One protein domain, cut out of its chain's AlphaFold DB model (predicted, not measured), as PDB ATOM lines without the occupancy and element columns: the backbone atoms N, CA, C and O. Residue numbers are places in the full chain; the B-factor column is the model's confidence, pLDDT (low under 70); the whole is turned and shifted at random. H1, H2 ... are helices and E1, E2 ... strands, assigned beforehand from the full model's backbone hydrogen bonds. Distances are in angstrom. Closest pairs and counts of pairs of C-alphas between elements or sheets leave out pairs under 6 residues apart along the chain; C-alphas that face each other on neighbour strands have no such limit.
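What this domain is: This is residues 851 to 921 and 936 to 949 of the 1224 residues of an uncharacterized protein of Fonsecaea multimorphosa (UniProt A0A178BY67). There is little regular structure: two small antiparallel hairpins, E1-E2 and E3-E4, then H1 and H2 near E3, and a long loop leading to H3, farther out; residues 937 to 942 stick out. Of 85 printed residues, 30 are in four named strands, then three named helices, class mixed. It is compact, radius of gyration of the C-alphas 13.4 A, spanning 41 by 29 by 25 A.

How they stand to each other: E1, residues 853 to 855, and E2, 862 to 864, form a hairpin; N 854 and O 863 are 2.8 A apart. E3, residues 868 to 870, and E4, 877 to 879, form another; N 869 and O 878 are 2.9 A apart. The closest C-alphas of E1 and E4, Leu 855 and Phe 877, are 6.8 A apart. H1, residues 880 to 887, and H2, 891 to 896, are close but not clearly touching, about perpendicular at 79 degrees; their closest C-alphas, Tyr 880 and Pro 891, are 5.6 A apart. H3, residues 913 to 916, is apart from both. O i to N i+4 pairs are within hydrogen-bond range throughout H2 and in 3 of 4 in H1; H3 is too short.

Where its parts are: E1 begins at C-alpha 853 (206.426, 257.666, 157.567); H3 ends at C-alpha 916 (204.338, 263.527, 132.262). H1 is 10.4 A long.

The domain as a whole: Residues 922 to 935 are cut out, a gap of 30.7 A between C-alphas 921 and 936. The link from H2 to H3 is long. The model's pLDDT is under 70 at 913, 917 to 921 and 936 to 949.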
ATOM      1  N   THR A 851     208.453 258.919 164.521       84.06
ATOM      2  CA  THR A 851     208.471 257.662 163.758       84.06
ATOM      3  C   THR A 851     207.660 257.738 162.460       84.06
ATOM      4  O   THR A 851     207.811 256.858 161.609       84.06
ATOM      5  N   THR A 852     206.838 258.785 162.273       90.31
ATOM      6  CA  THR A 852     205.911 258.957 161.141       90.31
ATOM      7  C   THR A 852     206.597 258.754 159.791       90.31
ATOM      8  O   THR A 852     207.658 259.317 159.520       90.31
ATOM      9  N   SER A 853     205.963 257.968 158.921       90.00
ATOM     10  CA  SER A 853     206.426 257.666 157.567       90.00
ATOM     11  C   SER A 853     205.504 258.250 156.490       90.00
ATOM     12  O   SER A 853     204.317 258.500 156.711       90.00
ATOM     13  N   ARG A 854     206.080 258.525 155.314       89.81
ATOM     14  CA  ARG A 854     205.428 259.147 154.156       89.81
ATOM     15  C   ARG A 854     205.893 258.484 152.856       89.81
ATOM     16  O   ARG A 854     207.095 258.302 152.642       89.81
ATOM     17  N   LEU A 855     204.951 258.219 151.953       89.94
ATOM     18  CA  LEU A 855     205.230 257.686 150.621       89.94
ATOM     19  C   LEU A 855     205.915 258.744 149.742       89.94
ATOM     20  O   LEU A 855     205.328 259.779 149.421       89.94
ATOM     21  N   CYS A 856     207.146 258.480 149.303       89.19
ATOM     22  CA  CYS A 856     207.868 259.388 148.412       89.19
ATOM     23  C   CYS A 856     207.306 259.366 146.980       89.19
ATOM     24  O   CYS A 856     207.129 258.306 146.375       89.19
ATOM     25  N   HIS A 857     207.093 260.558 146.417       88.25
ATOM     26  CA  HIS A 857     206.561 260.791 145.075       88.25
ATOM     27  C   HIS A 857     207.404 260.136 143.966       88.25
ATOM     28  O   HIS A 857     206.841 259.512 143.068       88.25
ATOM     29  N   LEU A 858     208.738 260.224 144.064       85.31
ATOM     30  CA  LEU A 858     209.678 259.682 143.075       85.31
ATOM     31  C   LEU A 858     209.823 258.157 143.176       85.31
ATOM     32  O   LEU A 858     209.441 257.422 142.270       85.31
ATOM     33  N   CYS A 859     210.393 257.661 144.279       83.25
ATOM     34  CA  CYS A 859     210.756 256.245 144.401       83.25
ATOM     35  C   CYS A 859     209.569 255.330 144.740       83.25
ATOM     36  O   CYS A 859     209.700 254.112 144.603       83.25
ATOM     37  N   ARG A 860     208.423 255.897 145.155       85.00
ATOM     38  CA  ARG A 860     207.216 255.172 145.593       85.00
ATOM     39  C   ARG A 860     207.522 254.127 146.672       85.00
ATOM     40  O   ARG A 860     207.117 252.971 146.563       85.00
ATOM     41  N   ILE A 861     208.272 254.569 147.679       82.81
ATOM     42  CA  ILE A 861     208.641 253.840 148.898       82.81
ATOM     43  C   ILE A 861     208.383 254.768 150.085       82.81
ATOM     44  O   ILE A 861     208.593 255.983 149.980       82.81
ATOM     45  N   ASP A 862     207.927 254.199 151.194       86.06
ATOM     46  CA  ASP A 862     207.733 254.913 152.448       86.06
ATOM     47  C   ASP A 862     209.070 255.181 153.145       86.06
ATOM     48  O   ASP A 862     209.909 254.298 153.322       86.06
ATOM     49  N   HIS A 863     209.270 256.434 153.539       87.62
ATOM     50  CA  HIS A 863     210.422 256.882 154.313       87.62
ATOM     51  C   HIS A 863     209.924 257.612 155.562       87.62
ATOM     52  O   HIS A 863     208.871 258.243 155.510       87.62
ATOM     53  N   HIS A 864     210.674 257.578 156.669       88.88
ATOM     54  CA  HIS A 864     210.387 258.466 157.802       88.88
ATOM     55  C   HIS A 864     210.389 259.929 157.348       88.88
ATOM     56  O   HIS A 864     211.167 260.308 156.469       88.88
ATOM     57  N   GLU A 865     209.539 260.749 157.960       88.62
ATOM     58  CA  GLU A 865     209.307 262.138 157.561       88.62
ATOM     59  C   GLU A 865     210.605 262.966 157.577       88.62
ATOM     60  O   GLU A 865     210.864 263.708 156.636       88.62
ATOM     61  N   TRP A 866     211.509 262.712 158.534       89.06
ATOM     62  CA  TRP A 866     212.841 263.338 158.608       89.06
ATOM     63  C   TRP A 866     213.806 262.991 157.456       89.06
ATOM     64  O   TRP A 866     214.838 263.641 157.311       89.06
ATOM     65  N   LYS A 867     213.497 261.992 156.615       89.75
ATOM     66  CA  LYS A 867     214.298 261.610 155.431       89.75
ATOM     67  C   LYS A 867     213.852 262.312 154.138       89.75
ATOM     68  O   LYS A 867     214.326 261.961 153.051       89.75
ATOM     69  N   GLY A 868     212.946 263.285 154.221       90.56
ATOM     70  CA  GLY A 868     212.496 264.084 153.082       90.56
ATOM     71  C   GLY A 868     211.835 265.397 153.481       90.56
ATOM     72  O   GLY A 868     211.757 265.727 154.662       90.56
ATOM     73  N   ARG A 869     211.329 266.131 152.486       90.88
ATOM     74  CA  ARG A 869     210.488 267.317 152.691       90.88
ATOM     75  C   ARG A 869     209.153 267.148 151.962       90.88
ATOM     76  O   ARG A 869     209.076 266.564 150.876       90.88
ATOM     77  N   ARG A 870     208.077 267.633 152.584       92.38
ATOM     78  CA  ARG A 870     206.758 267.787 151.956       92.38
ATOM     79  C   ARG A 870     206.705 269.132 151.230       92.38
ATOM     80  O   ARG A 870     207.238 270.113 151.730       92.38
ATOM     81  N   CYS A 871     206.068 269.171 150.064       92.44
ATOM     82  CA  CYS A 871     205.804 270.420 149.355       92.44
ATOM     83  C   CYS A 871     204.850 271.309 150.154       92.44
ATOM     84  O   CYS A 871     203.775 270.853 150.543       92.44
ATOM     85  N   ASP A 872     205.179 272.588 150.306       92.06
ATOM     86  CA  ASP A 872     204.307 273.534 151.007       92.06
ATOM     87  C   ASP A 872     203.113 273.981 150.123       92.06
ATOM     88  O   ASP A 872     202.115 274.482 150.635       92.06
ATOM     89  N   LYS A 873     203.152 273.706 148.805       92.25
ATOM     90  CA  LYS A 873     202.047 273.940 147.846       92.25
ATOM     91  C   LYS A 873     201.184 272.710 147.508       92.25
ATOM     92  O   LYS A 873     200.185 272.860 146.812       92.25
ATOM     93  N   CYS A 874     201.541 271.488 147.924       92.06
ATOM     94  CA  CYS A 874     200.728 270.296 147.615       92.06
ATOM     95  C   CYS A 874     200.917 269.133 148.612       92.06
ATOM     96  O   CYS A 874     201.591 269.240 149.632       92.06
ATOM     97  N   THR A 875     200.305 267.980 148.337       91.12
ATOM     98  CA  THR A 875     200.408 266.774 149.180       91.12
ATOM     99  C   THR A 875     201.647 265.913 148.906       91.12
ATOM    100  O   THR A 875     201.867 264.928 149.606       91.12
ATOM    101  N   ALA A 876     202.476 266.250 147.910       91.25
ATOM    102  CA  ALA A 876     203.625 265.432 147.529       91.25
ATOM    103  C   ALA A 876     204.796 265.552 148.523       91.25
ATOM    104  O   ALA A 876     205.253 266.651 148.846       91.25
ATOM    105  N   PHE A 877     205.323 264.402 148.945       93.75
ATOM    106  CA  PHE A 877     206.534 264.261 149.756       93.75
ATOM    107  C   PHE A 877     207.680 263.704 148.903       93.75
ATOM    108  O   PHE A 877     207.472 262.791 148.100       93.75
ATOM    109  N   PHE A 878     208.888 264.236 149.073       92.31
ATOM    110  CA  PHE A 878     210.086 263.814 148.348       92.31
ATOM    111  C   PHE A 878     211.197 263.484 149.350       92.31
ATOM    112  O   PHE A 878     211.552 264.319 150.179       92.31
ATOM    113  N   CYS A 879     211.778 262.283 149.270       90.62
ATOM    114  CA  CYS A 879     212.945 261.943 150.086       90.62
ATOM    115  C   CYS A 879     214.206 262.649 149.560       90.62
ATOM    116  O   CYS A 879     214.394 262.766 148.346       90.62
ATOM    117  N   TYR A 880     215.100 263.086 150.454       89.06
ATOM    118  CA  TYR A 880     216.273 263.896 150.084       89.06
ATOM    119  C   TYR A 880     217.220 263.174 149.117       89.06
ATOM    120  O   TYR A 880     217.805 263.784 148.228       89.06
ATOM    121  N   ARG A 881     217.313 261.840 149.227       84.06
ATOM    122  CA  ARG A 881     218.048 261.000 148.269       84.06
ATOM    123  C   ARG A 881     217.449 261.044 146.856       84.06
ATOM    124  O   ARG A 881     218.184 260.815 145.906       84.06
ATOM    125  N   GLY A 882     216.144 261.273 146.718       83.31
ATOM    126  CA  GLY A 882     215.473 261.439 145.429       83.31
ATOM    127  C   GLY A 882     215.700 262.831 144.842       83.31
ATOM    128  O   GLY A 882     216.105 262.925 143.688       83.31
ATOM    129  N   LEU A 883     215.523 263.877 145.656       87.12
ATOM    130  CA  LEU A 883     215.760 265.275 145.270       87.12
ATOM    131  C   LEU A 883     217.175 265.476 144.702       87.12
ATOM    132  O   LEU A 883     217.324 265.845 143.540       87.12
ATOM    133  N   PHE A 884     218.198 265.069 145.460       83.31
ATOM    134  CA  PHE A 884     219.600 265.163 145.044       83.31
ATOM    135  C   PHE A 884     219.919 264.407 143.738       83.31
ATOM    136  O   PHE A 884     220.813 264.797 143.006       83.31
ATOM    137  N   ARG A 885     219.216 263.312 143.425       79.62
ATOM    138  CA  ARG A 885     219.538 262.455 142.262       79.62
ATOM    139  C   ARG A 885     218.898 262.867 140.951       79.62
ATOM    140  O   ARG A 885     219.348 262.412 139.907       79.62
ATOM    141  N   HIS A 886     217.778 263.572 141.031       78.75
ATOM    142  CA  HIS A 886     216.948 263.881 139.871       78.75
ATOM    143  C   HIS A 886     216.970 265.372 139.528       78.75
ATOM    144  O   HIS A 886     216.626 265.704 138.397       78.75
ATOM    145  N   PHE A 887     217.357 266.229 140.486       82.56
ATOM    146  CA  PHE A 887     217.279 267.693 140.402       82.56
ATOM    147  C   PHE A 887     218.464 268.408 141.093       82.56
ATOM    148  O   PHE A 887     218.381 269.606 141.336       82.56
ATOM    149  N   ASP A 888     219.510 267.673 141.501       79.50
ATOM    150  CA  ASP A 888     220.676 268.157 142.272       79.50
ATOM    151  C   ASP A 888     220.358 268.943 143.571       79.50
ATOM    152  O   ASP A 888     221.221 269.573 144.184       79.50
ATOM    153  N   GLU A 889     219.124 268.837 144.072       83.38
ATOM    154  CA  GLU A 889     218.665 269.453 145.321       83.38
ATOM    155  C   GLU A 889     219.299 268.773 146.554       83.38
ATOM    156  O   GLU A 889     218.879 267.698 147.000       83.38
ATOM    157  N   TYR A 890     220.327 269.404 147.130       80.25
ATOM    158  CA  TYR A 890     221.033 268.893 148.309       80.25
ATOM    159  C   TYR A 890     220.194 268.976 149.601       80.25
ATOM    160  O   TYR A 890     219.460 269.947 149.803       80.25
ATOM    161  N   PRO A 891     220.356 268.029 150.553       83.50
ATOM    162  CA  PRO A 891     219.577 268.020 151.794       83.50
ATOM    163  C   PRO A 891     219.771 269.283 152.641       83.50
ATOM    164  O   PRO A 891     218.808 269.778 153.221       83.50
ATOM    165  N   SER A 892     220.996 269.826 152.683       82.25
ATOM    166  CA  SER A 892     221.306 271.061 153.410       82.25
ATOM    167  C   SER A 892     220.451 272.228 152.933       82.25
ATOM    168  O   SER A 892     219.890 272.947 153.753       82.25
ATOM    169  N   GLU A 893     220.292 272.372 151.619       83.50
ATOM    170  CA  GLU A 893     219.558 273.472 151.001       83.50
ATOM    171  C   GLU A 893     218.057 273.328 151.232       83.50
ATOM    172  O   GLU A 893     217.397 274.272 151.663       83.50
ATOM    173  N   VAL A 894     217.518 272.121 151.032       88.06
ATOM    174  CA  VAL A 894     216.078 271.853 151.160       88.06
ATOM    175  C   VAL A 894     215.604 271.929 152.618       88.06
ATOM    176  O   VAL A 894     214.512 272.442 152.882       88.06
ATOM    177  N   ILE A 895     216.414 271.474 153.586       88.56
ATOM    178  CA  ILE A 895     216.090 271.614 155.018       88.56
ATOM    179  C   ILE A 895     216.236 273.078 155.455       88.56
ATOM    180  O   ILE A 895     215.369 273.596 156.164       88.56
ATOM    181  N   ARG A 896     217.295 273.772 155.008       89.12
ATOM    182  CA  ARG A 896     217.508 275.185 155.345       89.12
ATOM    183  C   ARG A 896     216.550 276.141 154.622       89.12
ATOM    184  O   ARG A 896     216.416 277.260 155.090       89.12
ATOM    185  N   HIS A 897     215.861 275.765 153.543       86.56
ATOM    186  CA  HIS A 897     214.969 276.670 152.796       86.56
ATOM    187  C   HIS A 897     213.941 277.383 153.706       86.56
ATOM    188  O   HIS A 897     213.073 276.731 154.304       86.56
ATOM    189  N   LYS A 898     214.034 278.723 153.793       78.31
ATOM    190  CA  LYS A 898     213.186 279.597 154.629       78.31
ATOM    191  C   LYS A 898     211.862 279.880 153.904       78.31
ATOM    192  O   LYS A 898     211.838 280.049 152.689       78.31
ATOM    193  N   GLY A 899     210.744 279.887 154.632       81.88
ATOM    194  CA  GLY A 899     209.408 279.966 154.025       81.88
ATOM    195  C   GLY A 899     209.020 278.726 153.197       81.88
ATOM    196  O   GLY A 899     209.584 277.641 153.370       81.88
ATOM    197  N   MET A 900     208.031 278.897 152.311       85.06
ATOM    198  CA  MET A 900     207.405 277.822 151.526       85.06
ATOM    199  C   MET A 900     208.350 277.227 150.470       85.06
ATOM    200  O   MET A 900     208.639 277.865 149.458       85.06
ATOM    201  N   TRP A 901     208.767 275.974 150.654       90.50
ATOM    202  CA  TRP A 901     209.469 275.192 149.634       90.50
ATOM    203  C   TRP A 901     208.464 274.602 148.641       90.50
ATOM    204  O   TRP A 901     207.512 273.901 149.005       90.50
ATOM    205  N   THR A 902     208.688 274.882 147.359       91.06
ATOM    206  CA  THR A 902     207.893 274.334 146.256       91.06
ATOM    207  C   THR A 902     208.651 273.163 145.642       91.06
ATOM    208  O   THR A 902     209.770 273.340 145.181       91.06
ATOM    209  N   CYS A 903     208.054 271.972 145.634       91.69
ATOM    210  CA  CYS A 903     208.715 270.775 145.112       91.69
ATOM    211  C   CYS A 903     208.771 270.742 143.571       91.69
ATOM    212  O   CYS A 903     207.902 271.342 142.930       91.69
ATOM    213  N   PRO A 904     209.658 269.915 142.979       91.62
ATOM    214  CA  PRO A 904     209.783 269.710 141.531       91.62
ATOM    215  C   PRO A 904     208.477 269.453 140.765       91.62
ATOM    216  O   PRO A 904     208.367 269.788 139.589       91.62
ATOM    217  N   LYS A 905     207.450 268.857 141.399       89.31
ATOM    218  CA  LYS A 905     206.132 268.674 140.753       89.31
ATOM    219  C   LYS A 905     205.414 270.014 140.535       89.31
ATOM    220  O   LYS A 905     204.723 270.177 139.542       89.31
ATOM    221  N   CYS A 906     205.529 270.936 141.485       91.75
ATOM    222  CA  CYS A 906     204.857 272.239 141.464       91.75
ATOM    223  C   CYS A 906     205.691 273.341 140.783       91.75
ATOM    224  O   CYS A 906     205.223 274.471 140.687       91.75
ATOM    225  N   THR A 907     206.909 273.018 140.341       90.81
ATOM    226  CA  THR A 907     207.743 273.821 139.429       90.81
ATOM    227  C   THR A 907     207.847 273.193 138.035       90.81
ATOM    228  O   THR A 907     208.685 273.611 137.249       90.81
ATOM    229  N   GLU A 908     207.055 272.151 137.750       88.62
ATOM    230  CA  GLU A 908     206.980 271.438 136.459       88.62
ATOM    231  C   GLU A 908     208.294 270.774 135.978       88.62
ATOM    232  O   GLU A 908     208.346 270.171 134.909       88.62
ATOM    233  N   THR A 909     209.332 270.755 136.819       87.31
ATOM    234  CA  THR A 909     210.635 270.116 136.565       87.31
ATOM    235  C   THR A 909     210.676 268.619 136.913       87.31
ATOM    236  O   THR A 909     211.687 267.954 136.682       87.31
ATOM    237  N   CYS A 910     209.604 268.049 137.479       85.50
ATOM    238  CA  CYS A 910     209.570 266.658 137.943       85.50
ATOM    239  C   CYS A 910     209.559 265.626 136.802       85.50
ATOM    240  O   CYS A 910     208.496 265.197 136.358       85.50
ATOM    241  N   ASN A 911     210.742 265.112 136.455       80.44
ATOM    242  CA  ASN A 911     210.979 264.037 135.477       80.44
ATOM    243  C   ASN A 911     210.339 262.656 135.790       80.44
ATOM    244  O   ASN A 911     210.729 261.641 135.208       80.44
ATOM    245  N   CYS A 912     209.348 262.563 136.688       75.31
ATOM    246  CA  CYS A 912     208.638 261.310 136.934       75.31
ATOM    247  C   CYS A 912     207.576 261.040 135.859       75.31
ATOM    248  O   CYS A 912     206.794 261.916 135.486       75.31
ATOM    249  N   ARG A 913     207.437 259.769 135.448       68.88
ATOM    250  CA  ARG A 913     206.342 259.328 134.556       68.88
ATOM    251  C   ARG A 913     204.955 259.719 135.101       68.88
ATOM    252  O   ARG A 913     204.044 259.976 134.333       68.88
ATOM    253  N   CYS A 914     204.834 259.835 136.424       73.44
ATOM    254  CA  CYS A 914     203.647 260.288 137.146       73.44
ATOM    255  C   CYS A 914     203.290 261.786 137.032       73.44
ATOM    256  O   CYS A 914     202.253 262.179 137.567       73.44
ATOM    257  N   CYS A 915     204.125 262.615 136.398       77.94
ATOM    258  CA  CYS A 915     203.811 264.010 136.066       77.94
ATOM    259  C   CYS A 915     203.704 264.236 134.548       77.94
ATOM    260  O   CYS A 915     202.983 265.133 134.135       77.94
ATOM    261  N   HIS A 916     204.355 263.401 133.727       75.88
ATOM    262  CA  HIS A 916     204.338 263.527 132.262       75.88
ATOM    263  C   HIS A 916     203.284 262.664 131.537       75.88
ATOM    264  O   HIS A 916     203.087 262.847 130.340       75.88
ATOM    265  N   PHE A 917     202.619 261.715 132.209       67.69
ATOM    266  CA  PHE A 917     201.655 260.798 131.580       67.69
ATOM    267  C   PHE A 917     200.379 260.662 132.422       67.69
ATOM    268  O   PHE A 917     200.445 260.551 133.645       67.69
ATOM    269  N   ALA A 918     199.219 260.646 131.755       60.34
ATOM    270  CA  ALA A 918     197.905 260.652 132.405       60.34
ATOM    271  C   ALA A 918     197.441 259.278 132.933       60.34
ATOM    272  O   ALA A 918     196.615 259.215 133.843       60.34
ATOM    273  N   THR A 919     197.945 258.171 132.378       60.22
ATOM    274  CA  THR A 919     197.531 256.813 132.758       60.22
ATOM    275  C   THR A 919     198.163 256.344 134.069       60.22
ATOM    276  O   THR A 919     199.358 256.519 134.323       60.22
ATOM    277  N   ALA A 920     197.342 255.716 134.916       50.88
ATOM    278  CA  ALA A 920     197.776 255.124 136.176       50.88
ATOM    279  C   ALA A 920     198.618 253.851 135.961       50.88
ATOM    280  O   ALA A 920     198.579 253.219 134.911       50.88
ATOM    281  N   TYR A 921     199.395 253.492 136.981       53.53
ATOM    282  CA  TYR A 921     200.509 252.550 136.872       53.53
ATOM    283  C   TYR A 921     200.122 251.125 137.301       53.53
ATOM    284  O   TYR A 921     199.803 250.925 138.477       53.53
ATOM    285  N   ALA A 936     228.355 257.899 144.152       45.03
ATOM    286  CA  ALA A 936     229.649 257.830 144.796       45.03
ATOM    287  C   ALA A 936     230.639 258.658 143.986       45.03
ATOM    288  O   ALA A 936     230.485 258.769 142.769       45.03
ATOM    289  N   ASP A 937     231.626 259.243 144.658       46.44
ATOM    290  CA  ASP A 937     232.788 259.781 143.954       46.44
ATOM    291  C   ASP A 937     233.613 258.628 143.327       46.44
ATOM    292  O   ASP A 937     233.401 257.458 143.675       46.44
ATOM    293  N   PRO A 938     234.580 258.912 142.432       34.97
ATOM    294  CA  PRO A 938     235.455 257.886 141.847       34.97
ATOM    295  C   PRO A 938     236.269 257.066 142.869       34.97
ATOM    296  O   PRO A 938     236.882 256.064 142.511       34.97
ATOM    297  N   ARG A 939     236.263 257.465 144.149       44.00
ATOM    298  CA  ARG A 939     236.954 256.821 145.277       44.00
ATOM    299  C   ARG A 939     235.995 256.002 146.159       44.00
ATOM    300  O   ARG A 939     236.393 255.500 147.208       44.00
ATOM    301  N   GLY A 940     234.727 255.865 145.758       43.06
ATOM    302  CA  GLY A 940     233.706 255.060 146.435       43.06
ATOM    303  C   GLY A 940     232.986 255.736 147.613       43.06
ATOM    304  O   GLY A 940     232.148 255.090 148.253       43.06
ATOM    305  N   LYS A 941     233.245 257.016 147.922       48.88
ATOM    306  CA  LYS A 941     232.532 257.738 148.994       48.88
ATOM    307  C   LYS A 941     231.103 258.064 148.570       48.88
ATOM    308  O   LYS A 941     230.882 258.742 147.575       48.88
ATOM    309  N   VAL A 942     230.126 257.629 149.368       53.41
ATOM    310  CA  VAL A 942     228.692 257.840 149.101       53.41
ATOM    311  C   VAL A 942     228.300 259.321 149.206       53.41
ATOM    312  O   VAL A 942     228.313 259.907 150.293       53.41
ATOM    313  N   MET A 943     227.872 259.878 148.075       51.09
ATOM    314  CA  MET A 943     227.407 261.250 147.883       51.09
ATOM    315  C   MET A 943     225.923 261.419 148.237       51.09
ATOM    316  O   MET A 943     225.086 260.552 147.957       51.09
ATOM    317  N   GLY A 944     225.589 262.583 148.799       55.56
ATOM    318  CA  GLY A 944     224.231 262.947 149.210       55.56
ATOM    319  C   GLY A 944     223.801 262.351 150.558       55.56
ATOM    320  O   GLY A 944     224.630 261.972 151.387       55.56
ATOM    321  N   PHE A 945     222.482 262.300 150.781       53.66
ATOM    322  CA  PHE A 945     221.878 261.858 152.045       53.66
ATOM    323  C   PHE A 945     222.204 260.388 152.358       53.66
ATOM    324  O   PHE A 945     221.917 259.498 151.546       53.66
ATOM    325  N   ALA A 946     222.762 260.132 153.543       57.47
ATOM    326  CA  ALA A 946     223.166 258.801 153.993       57.47
ATOM    327  C   ALA A 946     222.611 258.503 155.393       57.47
ATOM    328  O   ALA A 946     222.858 259.255 156.331       57.47
ATOM    329  N   ASP A 947     221.887 257.388 155.515       50.66
ATOM    330  CA  ASP A 947     221.092 257.059 156.706       50.66
ATOM    331  C   ASP A 947     221.931 256.737 157.957       50.66
ATOM    332  O   ASP A 947     221.481 257.017 159.062       50.66
ATOM    333  N   ASN A 948     223.139 256.180 157.800       52.34
ATOM    334  CA  ASN A 948     224.087 255.905 158.887       52.34
ATOM    335  C   ASN A 948     225.539 256.032 158.396       52.34
ATOM    336  O   ASN A 948     225.828 255.810 157.217       52.34
ATOM    337  N   VAL A 949     226.490 256.245 159.310       44.66
ATOM    338  CA  VAL A 949     227.932 256.077 159.026       44.66
ATOM    339  C   VAL A 949     228.233 254.630 158.620       44.66
ATOM    340  O   VAL A 949     228.925 254.373 157.636       44.66
TER     341      VAL A 949